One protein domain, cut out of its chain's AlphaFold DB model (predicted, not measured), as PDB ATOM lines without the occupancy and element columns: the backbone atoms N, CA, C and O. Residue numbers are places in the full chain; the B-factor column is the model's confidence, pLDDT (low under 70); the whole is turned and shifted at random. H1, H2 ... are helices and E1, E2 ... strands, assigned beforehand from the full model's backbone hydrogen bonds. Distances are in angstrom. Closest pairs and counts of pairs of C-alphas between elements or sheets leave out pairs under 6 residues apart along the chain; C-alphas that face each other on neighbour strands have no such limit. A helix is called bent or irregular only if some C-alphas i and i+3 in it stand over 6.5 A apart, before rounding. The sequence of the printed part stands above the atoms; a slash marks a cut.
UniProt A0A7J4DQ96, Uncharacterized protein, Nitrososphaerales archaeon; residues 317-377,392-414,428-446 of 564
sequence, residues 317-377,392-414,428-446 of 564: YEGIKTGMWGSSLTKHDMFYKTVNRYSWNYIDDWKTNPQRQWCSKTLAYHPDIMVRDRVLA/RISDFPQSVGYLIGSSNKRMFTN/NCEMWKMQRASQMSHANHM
ATOM      1  N   TYR A 317     -39.504 -31.408  23.646       85.19
ATOM      2  CA  TYR A 317     -38.246 -30.948  23.067       85.19
ATOM      3  C   TYR A 317     -38.270 -31.008  21.536       85.19
ATOM      4  O   TYR A 317     -37.892 -30.041  20.865       85.19
ATOM      5  N   GLU A 318     -38.790 -32.093  20.962       86.19
ATOM      6  CA  GLU A 318     -39.033 -32.174  19.517       86.19
ATOM      7  C   GLU A 318     -40.075 -31.135  19.062       86.19
ATOM      8  O   GLU A 318     -39.923 -30.488  18.018       86.19
ATOM      9  N   GLY A 319     -41.100 -30.901  19.885       84.44
ATOM     10  CA  GLY A 319     -42.078 -29.835  19.669       84.44
ATOM     11  C   GLY A 319     -41.444 -28.444  19.548       84.44
ATOM     12  O   GLY A 319     -41.796 -27.675  18.652       84.44
ATOM     13  N   ILE A 320     -40.462 -28.117  20.396       86.12
ATOM     14  CA  ILE A 320     -39.752 -26.826  20.334       86.12
ATOM     15  C   ILE A 320     -38.978 -26.709  19.015       86.12
ATOM     16  O   ILE A 320     -39.095 -25.696  18.326       86.12
ATOM     17  N   LYS A 321     -38.244 -27.759  18.620       86.94
ATOM     18  CA  LYS A 321     -37.441 -27.772  17.380       86.94
ATOM     19  C   LYS A 321     -38.264 -27.610  16.107       86.94
ATOM     20  O   LYS A 321     -37.769 -27.084  15.116       86.94
ATOM     21  N   THR A 322     -39.500 -28.098  16.114       86.19
ATOM     22  CA  THR A 322     -40.397 -28.041  14.951       86.19
ATOM     23  C   THR A 322     -41.190 -26.734  14.872       86.19
ATOM     24  O   THR A 322     -41.894 -26.504  13.890       86.19
ATOM     25  N   GLY A 323     -41.067 -25.855  15.873       87.06
ATOM     26  CA  GLY A 323     -41.847 -24.620  15.958       87.06
ATOM     27  C   GLY A 323     -43.304 -24.872  16.344       87.06
ATOM     28  O   GLY A 323     -44.173 -24.061  16.026       87.06
ATOM     29  N   MET A 324     -43.575 -26.005  17.007       86.50
ATOM     30  CA  MET A 324     -44.910 -26.396  17.461       86.50
ATOM     31  C   MET A 324     -45.477 -25.385  18.462       86.50
ATOM     32  O   MET A 324     -46.621 -24.958  18.339       86.50
ATOM     33  N   TRP A 325     -44.631 -24.967  19.407       85.75
ATOM     34  CA  TRP A 325     -44.991 -24.125  20.551       85.75
ATOM     35  C   TRP A 325     -44.901 -22.628  20.286       85.75
ATOM     36  O   TRP A 325     -45.734 -21.849  20.742       85.75
ATOM     37  N   GLY A 326     -43.882 -22.226  19.543       88.31
ATOM     38  CA  GLY A 326     -43.608 -20.841  19.215       88.31
ATOM     39  C   GLY A 326     -42.752 -20.789  17.965       88.31
ATOM     40  O   GLY A 326     -41.992 -21.715  17.688       88.31
ATOM     41  N   SER A 327     -42.920 -19.740  17.172       92.81
ATOM     42  CA  SER A 327     -42.063 -19.475  16.017       92.81
ATOM     43  C   SER A 327     -42.089 -17.995  15.659       92.81
ATOM     44  O   SER A 327     -42.906 -17.227  16.169       92.81
ATOM     45  N   SER A 328     -41.171 -17.573  14.800       94.31
ATOM     46  CA  SER A 328     -41.088 -16.206  14.298       94.31
ATOM     47  C   SER A 328     -41.050 -16.217  12.779       94.31
ATOM     48  O   SER A 328     -40.493 -17.119  12.157       94.31
ATOM     49  N   LEU A 329     -41.656 -15.212  12.164       93.56
ATOM     50  CA  LEU A 329     -41.691 -15.028  10.723       93.56
ATOM     51  C   LEU A 329     -41.154 -13.645  10.397       93.56
ATOM     52  O   LEU A 329     -41.745 -12.630  10.753       93.56
ATOM     53  N   THR A 330     -40.045 -13.611   9.673       93.44
ATOM     54  CA  THR A 330     -39.561 -12.408   9.007       93.44
ATOM     55  C   THR A 330     -40.098 -12.410   7.586       93.44
ATOM     56  O   THR A 330     -39.774 -13.270   6.768       93.44
ATOM     57  N   LYS A 331     -40.952 -11.442   7.297       90.00
ATOM     58  CA  LYS A 331     -41.545 -11.215   5.990       90.00
ATOM     59  C   LYS A 331     -40.794 -10.082   5.314       90.00
ATOM     60  O   LYS A 331     -40.765  -8.970   5.835       90.00
ATOM     61  N   HIS A 332     -40.172 -10.374   4.180       87.81
ATOM     62  CA  HIS A 332     -39.405  -9.397   3.416       87.81
ATOM     63  C   HIS A 332     -40.109  -9.092   2.096       87.81
ATOM     64  O   HIS A 332     -40.384  -9.996   1.305       87.81
ATOM     65  N   ASP A 333     -40.391  -7.823   1.840       82.44
ATOM     66  CA  ASP A 333     -40.837  -7.355   0.535       82.44
ATOM     67  C   ASP A 333     -39.645  -6.775  -0.229       82.44
ATOM     68  O   ASP A 333     -39.097  -5.742   0.149       82.44
ATOM     69  N   MET A 334     -39.237  -7.426  -1.321       77.44
ATOM     70  CA  MET A 334     -38.118  -6.961  -2.141       77.44
ATOM     71  C   MET A 334     -38.438  -5.689  -2.942       77.44
ATOM     72  O   MET A 334     -37.519  -4.931  -3.251       77.44
ATOM     73  N   PHE A 335     -39.704  -5.440  -3.297       76.44
ATOM     74  CA  PHE A 335     -40.089  -4.263  -4.082       76.44
ATOM     75  C   PHE A 335     -40.105  -3.010  -3.215       76.44
ATOM     76  O   PHE A 335     -39.502  -2.003  -3.585       76.44
ATOM     77  N   TYR A 336     -40.766  -3.082  -2.059       81.31
ATOM     78  CA  TYR A 336     -40.858  -1.954  -1.130       81.31
ATOM     79  C   TYR A 336     -39.695  -1.905  -0.130       81.31
ATOM     80  O   TYR A 336     -39.579  -0.940   0.621       81.31
ATOM     81  N   LYS A 337     -38.814  -2.918  -0.136       84.44
ATOM     82  CA  LYS A 337     -37.689  -3.085   0.804       84.44
ATOM     83  C   LYS A 337     -38.137  -3.030   2.266       84.44
ATOM     84  O   LYS A 337     -37.417  -2.524   3.125       84.44
ATOM     85  N   THR A 338     -39.336  -3.530   2.551       85.44
ATOM     86  CA  THR A 338     -39.888  -3.570   3.905       85.44
ATOM     87  C   THR A 338     -39.603  -4.921   4.544       85.44
ATOM     88  O   THR A 338     -39.603  -5.967   3.890       85.44
ATOM     89  N   VAL A 339     -39.331  -4.899   5.847       90.19
ATOM     90  CA  VAL A 339     -39.140  -6.100   6.657       90.19
ATOM     91  C   VAL A 339     -40.114  -6.032   7.819       90.19
ATOM     92  O   VAL A 339     -39.939  -5.226   8.729       90.19
ATOM     93  N   ASN A 340     -41.111  -6.909   7.800       90.75
ATOM     94  CA  ASN A 340     -42.062  -7.068   8.891       90.75
ATOM     95  C   ASN A 340     -41.715  -8.333   9.672       90.75
ATOM     96  O   ASN A 340     -41.361  -9.359   9.089       90.75
ATOM     97  N   ARG A 341     -41.809  -8.276  10.998       91.69
ATOM     98  CA  ARG A 341     -41.577  -9.429  11.871       91.69
ATOM     99  C   ARG A 341     -42.867  -9.777  12.592       91.69
ATOM    100  O   ARG A 341     -43.501  -8.907  13.175       91.69
ATOM    101  N   TYR A 342     -43.208 -11.053  12.566       92.19
ATOM    102  CA  TYR A 342     -44.346 -11.625  13.264       92.19
ATOM    103  C   TYR A 342     -43.848 -12.709  14.213       92.19
ATOM    104  O   TYR A 342     -42.852 -13.381  13.937       92.19
ATOM    105  N   SER A 343     -44.544 -12.886  15.325       90.81
ATOM    106  CA  SER A 343     -44.326 -13.978  16.267       90.81
ATOM    107  C   SER A 343     -45.593 -14.812  16.386       90.81
ATOM    108  O   SER A 343     -46.709 -14.312  16.256       90.81
ATOM    109  N   TRP A 344     -45.403 -16.100  16.626       87.88
ATOM    110  CA  TRP A 344     -46.450 -17.063  16.905       87.88
ATOM    111  C   TRP A 344     -46.253 -17.623  18.306       87.88
ATOM    112  O   TRP A 344     -45.146 -18.036  18.653       87.88
ATOM    113  N   ASN A 345     -47.338 -17.662  19.076       88.00
ATOM    114  CA  ASN A 345     -47.396 -18.273  20.395       88.00
ATOM    115  C   ASN A 345     -48.608 -19.208  20.427       88.00
ATOM    116  O   ASN A 345     -49.748 -18.751  20.327       88.00
ATOM    117  N   TYR A 346     -48.353 -20.511  20.550       84.81
ATOM    118  CA  TYR A 346     -49.398 -21.532  20.557       84.81
ATOM    119  C   TYR A 346     -50.439 -21.287  21.654       84.81
ATOM    120  O   TYR A 346     -51.633 -21.276  21.369       84.81
ATOM    121  N   ILE A 347     -49.995 -21.033  22.889       80.25
ATOM    122  CA  ILE A 347     -50.878 -20.863  24.051       80.25
ATOM    123  C   ILE A 347     -51.753 -19.612  23.912       80.25
ATOM    124  O   ILE A 347     -52.920 -19.622  24.307       80.25
ATOM    125  N   ASP A 348     -51.221 -18.527  23.358       82.00
ATOM    126  CA  ASP A 348     -52.004 -17.300  23.190       82.00
ATOM    127  C   ASP A 348     -53.000 -17.431  22.022       82.00
ATOM    128  O   ASP A 348     -54.155 -17.004  22.137       82.00
ATOM    129  N   ASP A 349     -52.611 -18.098  20.926       79.12
ATOM    130  CA  ASP A 349     -53.542 -18.439  19.842       79.12
ATOM    131  C   ASP A 349     -54.593 -19.468  20.293       79.12
ATOM    132  O   ASP A 349     -55.734 -19.397  19.848       79.12
ATOM    133  N   TRP A 350     -54.284 -20.346  21.256       75.88
ATOM    134  CA  TRP A 350     -55.261 -21.268  21.846       75.88
ATOM    135  C   TRP A 350     -56.395 -20.498  22.513       75.88
ATOM    136  O   TRP A 350     -57.573 -20.784  22.297       75.88
ATOM    137  N   LYS A 351     -56.033 -19.514  23.345       74.44
ATOM    138  CA  LYS A 351     -56.986 -18.718  24.129       74.44
ATOM    139  C   LYS A 351     -57.841 -17.822  23.239       74.44
ATOM    140  O   LYS A 351     -59.029 -17.655  23.496       74.44
ATOM    141  N   THR A 352     -57.242 -17.253  22.196       74.88
ATOM    142  CA  THR A 352     -57.914 -16.298  21.302       74.88
ATOM    143  C   THR A 352     -58.665 -16.977  20.156       74.88
ATOM    144  O   THR A 352     -59.759 -16.546  19.800       74.88
ATOM    145  N   ASN A 353     -58.122 -18.063  19.603       72.44
ATOM    146  CA  ASN A 353     -58.656 -18.802  18.459       72.44
ATOM    147  C   ASN A 353     -58.696 -20.321  18.729       72.44
ATOM    148  O   ASN A 353     -58.143 -21.106  17.950       72.44
ATOM    149  N   PRO A 354     -59.437 -20.794  19.751       65.69
ATOM    150  CA  PRO A 354     -59.442 -22.204  20.159       65.69
ATOM    151  C   PRO A 354     -59.918 -23.169  19.070       65.69
ATOM    152  O   PRO A 354     -59.783 -24.376  19.225       65.69
ATOM    153  N   GLN A 355     -60.522 -22.656  17.997       64.62
ATOM    154  CA  GLN A 355     -61.040 -23.406  16.852       64.62
ATOM    155  C   GLN A 355     -59.937 -23.804  15.865       64.62
ATOM    156  O   GLN A 355     -60.015 -24.864  15.255       64.62
ATOM    157  N   ARG A 356     -58.871 -22.998  15.749       67.19
ATOM    158  CA  ARG A 356     -57.690 -23.348  14.941       67.19
ATOM    159  C   ARG A 356     -56.930 -24.518  15.547       67.19
ATOM    160  O   ARG A 356     -56.233 -25.233  14.845       67.19
ATOM    161  N   GLN A 357     -57.078 -24.729  16.843       63.88
ATOM    162  CA  GLN A 357     -56.271 -25.673  17.605       63.88
ATOM    163  C   GLN A 357     -57.049 -26.942  17.959       63.88
ATOM    164  O   GLN A 357     -56.698 -27.680  18.870       63.88
ATOM    165  N   TRP A 358     -58.139 -27.219  17.236       61.19
ATOM    166  CA  TRP A 358     -58.967 -28.400  17.470       61.19
ATOM    167  C   TRP A 358     -58.232 -29.722  17.297       61.19
ATOM    168  O   TRP A 358     -58.509 -30.644  18.050       61.19
ATOM    169  N   CYS A 359     -57.275 -29.779  16.372       55.25
ATOM    170  CA  CYS A 359     -56.410 -30.932  16.148       55.25
ATOM    171  C   CYS A 359     -55.291 -31.096  17.197       55.25
ATOM    172  O   CYS A 359     -54.590 -32.100  17.171       55.25
ATOM    173  N   SER A 360     -55.115 -30.137  18.115       58.34
ATOM    174  CA  SER A 360     -54.024 -30.105  19.101       58.34
ATOM    175  C   SER A 360     -54.513 -30.043  20.554       58.34
ATOM    176  O   SER A 360     -53.743 -29.715  21.455       58.34
ATOM    177  N   LYS A 361     -55.794 -30.360  20.806       60.31
ATOM    178  CA  LYS A 361     -56.460 -30.150  22.104       60.31
ATOM    179  C   LYS A 361     -56.076 -31.062  23.266       60.31
ATOM    180  O   LYS A 361     -56.873 -31.175  24.183       60.31
ATOM    181  N   THR A 362     -54.932 -31.725  23.274       53.66
ATOM    182  CA  THR A 362     -54.623 -32.724  24.311       53.66
ATOM    183  C   THR A 362     -54.343 -32.124  25.695       53.66
ATOM    184  O   THR A 362     -53.768 -31.041  25.795       53.66
ATOM    185  N   LEU A 363     -54.706 -32.853  26.772       52.75
ATOM    186  CA  LEU A 363     -54.476 -32.465  28.188       52.75
ATOM    187  C   LEU A 363     -53.046 -31.992  28.428       52.75
ATOM    188  O   LEU A 363     -52.834 -30.980  29.087       52.75
ATOM    189  N   ALA A 364     -52.073 -32.720  27.875       52.38
ATOM    190  CA  ALA A 364     -50.661 -32.409  28.040       52.38
ATOM    191  C   ALA A 364     -50.319 -30.973  27.612       52.38
ATOM    192  O   ALA A 364     -49.351 -30.416  28.111       52.38
ATOM    193  N   TYR A 365     -51.103 -30.373  26.712       58.50
ATOM    194  CA  TYR A 365     -50.839 -29.073  26.093       58.50
ATOM    195  C   TYR A 365     -51.878 -28.018  26.466       58.50
ATOM    196  O   TYR A 365     -51.967 -26.975  25.816       58.50
ATOM    197  N   HIS A 366     -52.683 -28.290  27.498       61.72
ATOM    198  CA  HIS A 366     -53.659 -27.333  27.989       61.72
ATOM    199  C   HIS A 366     -52.935 -26.147  28.641       61.72
ATOM    200  O   HIS A 366     -52.050 -26.358  29.478       61.72
ATOM    201  N   PRO A 367     -53.313 -24.899  28.322       58.09
ATOM    202  CA  PRO A 367     -52.642 -23.717  28.860       58.09
ATOM    203  C   PRO A 367     -52.732 -23.608  30.387       58.09
ATOM    204  O   PRO A 367     -51.854 -23.004  30.996       58.09
ATOM    205  N   ASP A 368     -53.764 -24.206  30.988       57.12
ATOM    206  CA  ASP A 368     -53.972 -24.203  32.442       57.12
ATOM    207  C   ASP A 368     -53.254 -25.365  33.155       57.12
ATOM    208  O   ASP A 368     -53.178 -25.374  34.377       57.12
ATOM    209  N   ILE A 369     -52.717 -26.335  32.404       57.56
ATOM    210  CA  ILE A 369     -51.860 -27.411  32.935       57.56
ATOM    211  C   ILE A 369     -50.387 -27.038  32.753       57.56
ATOM    212  O   ILE A 369     -49.587 -27.240  33.656       57.56
ATOM    213  N   MET A 370     -50.031 -26.414  31.624       54.97
ATOM    214  CA  MET A 370     -48.690 -25.872  31.357       54.97
ATOM    215  C   MET A 370     -48.428 -24.542  32.088       54.97
ATOM    216  O   MET A 370     -47.794 -23.625  31.551       54.97
ATOM    217  N   VAL A 371     -48.954 -24.407  33.305       51.72
ATOM    218  CA  VAL A 371     -48.666 -23.274  34.184       51.72
ATOM    219  C   VAL A 371     -47.213 -23.388  34.637       51.72
ATOM    220  O   VAL A 371     -46.680 -24.485  34.739       51.72
ATOM    221  N   ARG A 372     -46.565 -22.237  34.862       55.09
ATOM    222  CA  ARG A 372     -45.201 -22.135  35.394       55.09
ATOM    223  C   ARG A 372     -45.019 -23.122  36.553       55.09
ATOM    224  O   ARG A 372     -45.477 -22.830  37.659       55.09
ATOM    225  N   ASP A 373     -44.301 -24.216  36.325       49.69
ATOM    226  CA  ASP A 373     -43.666 -24.931  37.422       49.69
ATOM    227  C   ASP A 373     -42.599 -23.979  37.953       49.69
ATOM    228  O   ASP A 373     -41.495 -23.873  37.415       49.69
ATOM    229  N   ARG A 374     -42.947 -23.206  38.988       52.78
ATOM    230  CA  ARG A 374     -41.912 -22.663  39.859       52.78
ATOM    231  C   ARG A 374     -41.261 -23.878  40.482       52.78
ATOM    232  O   ARG A 374     -41.828 -24.493  41.382       52.78
ATOM    233  N   VAL A 375     -40.099 -24.251  39.963       49.78
ATOM    234  CA  VAL A 375     -39.226 -25.188  40.651       49.78
ATOM    235  C   VAL A 375     -38.807 -24.468  41.927       49.78
ATOM    236  O   VAL A 375     -37.947 -23.592  41.912       49.78
ATOM    237  N   LEU A 376     -39.496 -24.769  43.021       49.81
ATOM    238  CA  LEU A 376     -39.035 -24.396  44.346       49.81
ATOM    239  C   LEU A 376     -37.812 -25.272  44.609       49.81
ATOM    240  O   LEU A 376     -37.911 -26.501  44.577       49.81
ATOM    241  N   ALA A 377     -36.652 -24.654  44.816       53.22
ATOM    242  CA  ALA A 377     -35.513 -25.375  45.358       53.22
ATOM    243  C   ALA A 377     -35.900 -25.954  46.730       53.22
ATOM    244  O   ALA A 377     -36.769 -25.406  47.420       53.22
ATOM    245  N   ARG A 392     -43.564 -19.644  29.983       74.31
ATOM    246  CA  ARG A 392     -44.276 -20.737  29.297       74.31
ATOM    247  C   ARG A 392     -43.463 -21.253  28.118       74.31
ATOM    248  O   ARG A 392     -42.773 -20.490  27.447       74.31
ATOM    249  N   ILE A 393     -43.634 -22.533  27.790       78.38
ATOM    250  CA  ILE A 393     -42.949 -23.185  26.659       78.38
ATOM    251  C   ILE A 393     -43.166 -22.470  25.311       78.38
ATOM    252  O   ILE A 393     -42.308 -22.520  24.431       78.38
ATOM    253  N   SER A 394     -44.293 -21.773  25.143       82.19
ATOM    254  CA  SER A 394     -44.643 -21.043  23.921       82.19
ATOM    255  C   SER A 394     -44.147 -19.592  23.876       82.19
ATOM    256  O   SER A 394     -44.208 -18.972  22.814       82.19
ATOM    257  N   ASP A 395     -43.609 -19.051  24.977       82.50
ATOM    258  CA  ASP A 395     -43.130 -17.660  25.064       82.50
ATOM    259  C   ASP A 395     -41.780 -17.443  24.342       82.50
ATOM    260  O   ASP A 395     -41.232 -16.336  24.323       82.50
ATOM    261  N   PHE A 396     -41.253 -18.490  23.699       85.38
ATOM    262  CA  PHE A 396     -39.990 -18.502  22.964       85.38
ATOM    263  C   PHE A 396     -40.212 -18.540  21.437       85.38
ATOM    264  O   PHE A 396     -39.960 -19.562  20.799       85.38
ATOM    265  N   PRO A 397     -40.622 -17.428  20.791       85.44
ATOM    266  CA  PRO A 397     -40.862 -17.392  19.344       85.44
ATOM    267  C   PRO A 397     -39.576 -17.500  18.506       85.44
ATOM    268  O   PRO A 397     -39.635 -17.722  17.301       85.44
ATOM    269  N   GLN A 398     -38.400 -17.337  19.113       85.44
ATOM    270  CA  GLN A 398     -37.115 -17.481  18.421       85.44
ATOM    271  C   GLN A 398     -36.637 -18.936  18.304       85.44
ATOM    272  O   GLN A 398     -35.589 -19.170  17.712       85.44
ATOM    273  N   SER A 399     -37.393 -19.909  18.821       85.50
ATOM    274  CA  SER A 399     -37.080 -21.338  18.679       85.50
ATOM    275  C   SER A 399     -36.944 -21.763  17.210       85.50
ATOM    276  O   SER A 399     -36.038 -22.519  16.867       85.50
ATOM    277  N   VAL A 400     -37.813 -21.241  16.337       90.44
ATOM    278  CA  VAL A 400     -37.774 -21.445  14.886       90.44
ATOM    279  C   VAL A 400     -38.077 -20.132  14.172       90.44
ATOM    280  O   VAL A 400     -39.128 -19.526  14.385       90.44
ATOM    281  N   GLY A 401     -37.165 -19.705  13.298       91.62
ATOM    282  CA  GLY A 401     -37.316 -18.516  12.461       91.62
ATOM    283  C   GLY A 401     -37.592 -18.868  11.001       91.62
ATOM    284  O   GLY A 401     -36.816 -19.575  10.363       91.62
ATOM    285  N   TYR A 402     -38.678 -18.337  10.451       92.38
ATOM    286  CA  TYR A 402     -39.011 -18.405   9.032       92.38
ATOM    287  C   TYR A 402     -38.655 -17.090   8.338       92.38
ATOM    288  O   TYR A 402     -38.888 -16.012   8.880       92.38
ATOM    289  N   LEU A 403     -38.153 -17.174   7.107       91.75
ATOM    290  CA  LEU A 403     -37.964 -16.031   6.216       91.75
ATOM    291  C   LEU A 403     -38.762 -16.272   4.936       91.75
ATOM    292  O   LEU A 403     -38.512 -17.251   4.232       91.75
ATOM    293  N   ILE A 404     -39.729 -15.404   4.641       87.38
ATOM    294  CA  ILE A 404     -40.563 -15.513   3.437       87.38
ATOM    295  C   ILE A 404     -40.576 -14.183   2.688       87.38
ATOM    296  O   ILE A 404     -40.817 -13.124   3.265       87.38
ATOM    297  N   GLY A 405     -40.337 -14.258   1.379       82.56
ATOM    298  CA  GLY A 405     -40.529 -13.137   0.468       82.56
ATOM    299  C   GLY A 405     -42.015 -12.914   0.184       82.56
ATOM    300  O   GLY A 405     -42.693 -13.849  -0.242       82.56
ATOM    301  N   SER A 406     -42.518 -11.700   0.409       73.69
ATOM    302  CA  SER A 406     -43.895 -11.310   0.051       73.69
ATOM    303  C   SER A 406     -44.009 -10.878  -1.419       73.69
ATOM    304  O   SER A 406     -45.002 -11.122  -2.100       73.69
ATOM    305  N   SER A 407     -42.928 -10.306  -1.944       59.72
ATOM    306  CA  SER A 407     -42.888  -9.579  -3.207       59.72
ATOM    307  C   SER A 407     -43.006 -10.474  -4.445       59.72
ATOM    308  O   SER A 407     -41.989 -10.939  -4.949       59.72
ATOM    309  N   ASN A 408     -44.214 -10.637  -4.990       55.47
ATOM    310  CA  ASN A 408     -44.442 -11.012  -6.391       55.47
ATOM    311  C   ASN A 408     -45.671 -10.265  -6.930       55.47
ATOM    312  O   ASN A 408     -46.815 -10.668  -6.714       55.47
ATOM    313  N   LYS A 409     -45.438  -9.176  -7.671       45.91
ATOM    314  CA  LYS A 409     -46.493  -8.455  -8.396       45.91
ATOM    315  C   LYS A 409     -47.208  -9.460  -9.319       45.91
ATOM    316  O   LYS A 409     -46.549 -10.036 -10.183       45.91
ATOM    317  N   ARG A 410     -48.534  -9.629  -9.172       48.78
ATOM    318  CA  ARG A 410     -49.438 -10.443 -10.032       48.78
ATOM    319  C   ARG A 410     -49.606 -11.954  -9.742       48.78
ATOM    320  O   ARG A 410     -50.152 -12.635 -10.606       48.78
ATOM    321  N   MET A 411     -49.212 -12.488  -8.579       49.19
ATOM    322  CA  MET A 411     -49.510 -13.903  -8.221       49.19
ATOM    323  C   MET A 411     -50.710 -14.099  -7.275       49.19
ATOM    324  O   MET A 411     -51.267 -15.192  -7.190       49.19
ATOM    325  N   PHE A 412     -51.138 -13.053  -6.568       48.09
ATOM    326  CA  PHE A 412     -52.250 -13.121  -5.620       48.09
ATOM    327  C   PHE A 412     -53.199 -11.958  -5.913       48.09
ATOM    328  O   PHE A 412     -52.785 -10.802  -5.897       48.09
ATOM    329  N   THR A 413     -54.449 -12.256  -6.268       44.47
ATOM    330  CA  THR A 413     -55.473 -11.257  -6.611       44.47
ATOM    331  C   THR A 413     -56.754 -11.600  -5.867       44.47
ATOM    332  O   THR A 413     -57.455 -12.528  -6.262       44.47
ATOM    333  N   ASN A 414     -57.090 -10.852  -4.817       46.34
ATOM    334  CA  ASN A 414     -58.391 -11.013  -4.171       46.34
ATOM    335  C   ASN A 414     -59.453 -10.292  -5.006       46.34
ATOM    336  O   ASN A 414     -59.459  -9.069  -5.096       46.34
ATOM    337  N   ASN A 428     -49.786 -13.211   2.276       77.88
ATOM    338  CA  ASN A 428     -50.364 -13.316   3.617       77.88
ATOM    339  C   ASN A 428     -49.753 -14.463   4.435       77.88
ATOM    340  O   ASN A 428     -50.447 -15.213   5.128       77.88
ATOM    341  N   CYS A 429     -48.437 -14.660   4.299       84.00
ATOM    342  CA  CYS A 429     -47.711 -15.762   4.930       84.00
ATOM    343  C   CYS A 429     -47.790 -15.772   6.456       84.00
ATOM    344  O   CYS A 429     -47.684 -16.844   7.057       84.00
ATOM    345  N   GLU A 430     -48.054 -14.624   7.075       84.62
ATOM    346  CA  GLU A 430     -48.345 -14.501   8.500       84.62
ATOM    347  C   GLU A 430     -49.592 -15.280   8.925       84.62
ATOM    348  O   GLU A 430     -49.656 -15.733  10.064       84.62
ATOM    349  N   MET A 431     -50.548 -15.494   8.016       80.56
ATOM    350  CA  MET A 431     -51.802 -16.178   8.331       80.56
ATOM    351  C   MET A 431     -51.696 -17.700   8.280       80.56
ATOM    352  O   MET A 431     -52.424 -18.373   8.995       80.56
ATOM    353  N   TRP A 432     -50.837 -18.263   7.426       85.44
ATOM    354  CA  TRP A 432     -50.819 -19.711   7.189       85.44
ATOM    355  C   TRP A 432     -49.516 -20.390   7.606       85.44
ATOM    356  O   TRP A 432     -49.554 -21.542   8.032       85.44
ATOM    357  N   LYS A 433     -48.350 -19.731   7.519       89.81
ATOM    358  CA  LYS A 433     -47.061 -20.438   7.627       89.81
ATOM    359  C   LYS A 433     -46.799 -20.999   9.021       89.81
ATOM    360  O   LYS A 433     -46.527 -22.192   9.156       89.81
ATOM    361  N   MET A 434     -46.814 -20.124  10.025       89.25
ATOM    362  CA  MET A 434     -46.498 -20.493  11.408       89.25
ATOM    363  C   MET A 434     -47.600 -21.379  11.990       89.25
ATOM    364  O   MET A 434     -47.309 -22.423  12.570       89.25
ATOM    365  N   GLN A 435     -48.859 -21.022  11.723       85.88
ATOM    366  CA  GLN A 435     -50.020 -21.803  12.131       85.88
ATOM    367  C   GLN A 435     -49.976 -23.233  11.574       85.88
ATOM    368  O   GLN A 435     -50.086 -24.185  12.342       85.88
ATOM    369  N   ARG A 436     -49.755 -23.407  10.263       87.44
ATOM    370  CA  ARG A 436     -49.648 -24.739   9.653       87.44
ATOM    371  C   ARG A 436     -48.505 -25.540  10.260       87.44
ATOM    372  O   ARG A 436     -48.687 -26.713  10.555       87.44
ATOM    373  N   ALA A 437     -47.331 -24.936  10.441       88.38
ATOM    374  CA  ALA A 437     -46.192 -25.634  11.039       88.38
ATOM    375  C   ALA A 437     -46.522 -26.157  12.445       88.38
ATOM    376  O   ALA A 437     -46.246 -27.316  12.748       88.38
ATOM    377  N   SER A 438     -47.189 -25.329  13.256       86.75
ATOM    378  CA  SER A 438     -47.650 -25.710  14.590       86.75
ATOM    379  C   SER A 438     -48.670 -26.854  14.537       86.75
ATOM    380  O   SER A 438     -48.420 -27.925  15.092       86.75
ATOM    381  N   GLN A 439     -49.762 -26.692  13.784       82.50
ATOM    382  CA  GLN A 439     -50.840 -27.686  13.666       82.50
ATOM    383  C   GLN A 439     -50.344 -29.043  13.136       82.50
ATOM    384  O   GLN A 439     -50.679 -30.095  13.676       82.50
ATOM    385  N   MET A 440     -49.495 -29.027  12.107       84.94
ATOM    386  CA  MET A 440     -48.965 -30.245  11.484       84.94
ATOM    387  C   MET A 440     -47.952 -30.971  12.376       84.94
ATOM    388  O   MET A 440     -47.808 -32.192  12.273       84.94
ATOM    389  N   SER A 441     -47.254 -30.238  13.252       85.88
ATOM    390  CA  SER A 441     -46.401 -30.839  14.279       85.88
ATOM    391  C   SER A 441     -47.246 -31.490  15.375       85.88
ATOM    392  O   SER A 441     -47.025 -32.659  15.691       85.88
ATOM    393  N   HIS A 442     -48.296 -30.810  15.854       81.00
ATOM    394  CA  HIS A 442     -49.241 -31.377  16.824       81.00
ATOM    395  C   HIS A 442     -49.895 -32.671  16.327       81.00
ATOM    396  O   HIS A 442     -49.947 -33.653  17.064       81.00
ATOM    397  N   ALA A 443     -50.293 -32.716  15.054       80.06
ATOM    398  CA  ALA A 443     -50.846 -33.910  14.421       80.06
ATOM    399  C   ALA A 443     -49.919 -35.138  14.495       80.06
ATOM    400  O   ALA A 443     -50.381 -36.274  14.520       80.06
ATOM    401  N   ASN A 444     -48.602 -34.943  14.520       81.94
ATOM    402  CA  ASN A 444     -47.626 -36.036  14.558       81.94
ATOM    403  C   ASN A 444     -46.971 -36.195  15.932       81.94
ATOM    404  O   ASN A 444     -45.967 -36.900  16.064       81.94
ATOM    405  N   HIS A 445     -47.500 -35.524  16.948       81.00
ATOM    406  CA  HIS A 445     -46.849 -35.450  18.240       81.00
ATOM    407  C   HIS A 445     -47.125 -36.680  19.112       81.00
ATOM    408  O   HIS A 445     -46.253 -37.104  19.865       81.00
ATOM    409  N   MET A 446     -48.306 -37.288  18.979       84.19
ATOM    410  CA  MET A 446     -48.657 -38.525  19.671       84.19
ATOM    411  C   MET A 446     -49.332 -39.503  18.712       84.19
ATOM    412  O   MET A 446     -50.289 -39.142  18.023       84.19
TER     413      MET A 446
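This is residues 317 to 377, 392 to 414 and 428 to 446 of the 564 residues of an uncharacterized protein of Nitrososphaerales archaeon (UniProt A0A7J4DQ96). A narrow three-stranded sheet has long helix H3 over one face, two layers, with short H1 and H2 at one end of the strands and a long tail, residues 353 to 377. The 103 printed residues run H1, E1, E2, H2, E3, H3; the sheet E2 E1 E3 is mixed, as is the class, with 48 residues in named elements, under half. It is only just loose, close to compact, radius of gyration of the C-alphas 15.7 A, spans 54 by 30 by 23 A.

Find C-alpha 317 at (-38.246, -30.948, 23.067), where H1 begins and runs to 321; then come E1, 326 to 333, 23.2 A, E2, 338 to 345, 23.3 A, H2, 346 to 352, E3, 401 to 405, and H3, 429 to 443, 20.7 A, irregular with C-alphas 431 and 434 being 7.5 A apart; H3 ends with C-alpha 443 at (-50.846, -33.910, 14.421).

Look at hairpin E1 and E2, antiparallel at 165 degrees, N 329 to O 342 2.8 A; E3 is parallel to E1 at 24 degrees, N 330 to O 402 2.8 A. H3 is on the sheet, height 8.9 A, closest C-alphas Ser 327 and Met 434, 6.5 A. Every O i to N i+4 pair is within hydrogen-bond range in H1 and H2, 9 of 11 in H3.

Cuts span 18.9 A, 377 to 392, and 11.4 A, 414 to 428, between C-alphas; pLDDT is under 70 at 354 to 377 and 407 to 414.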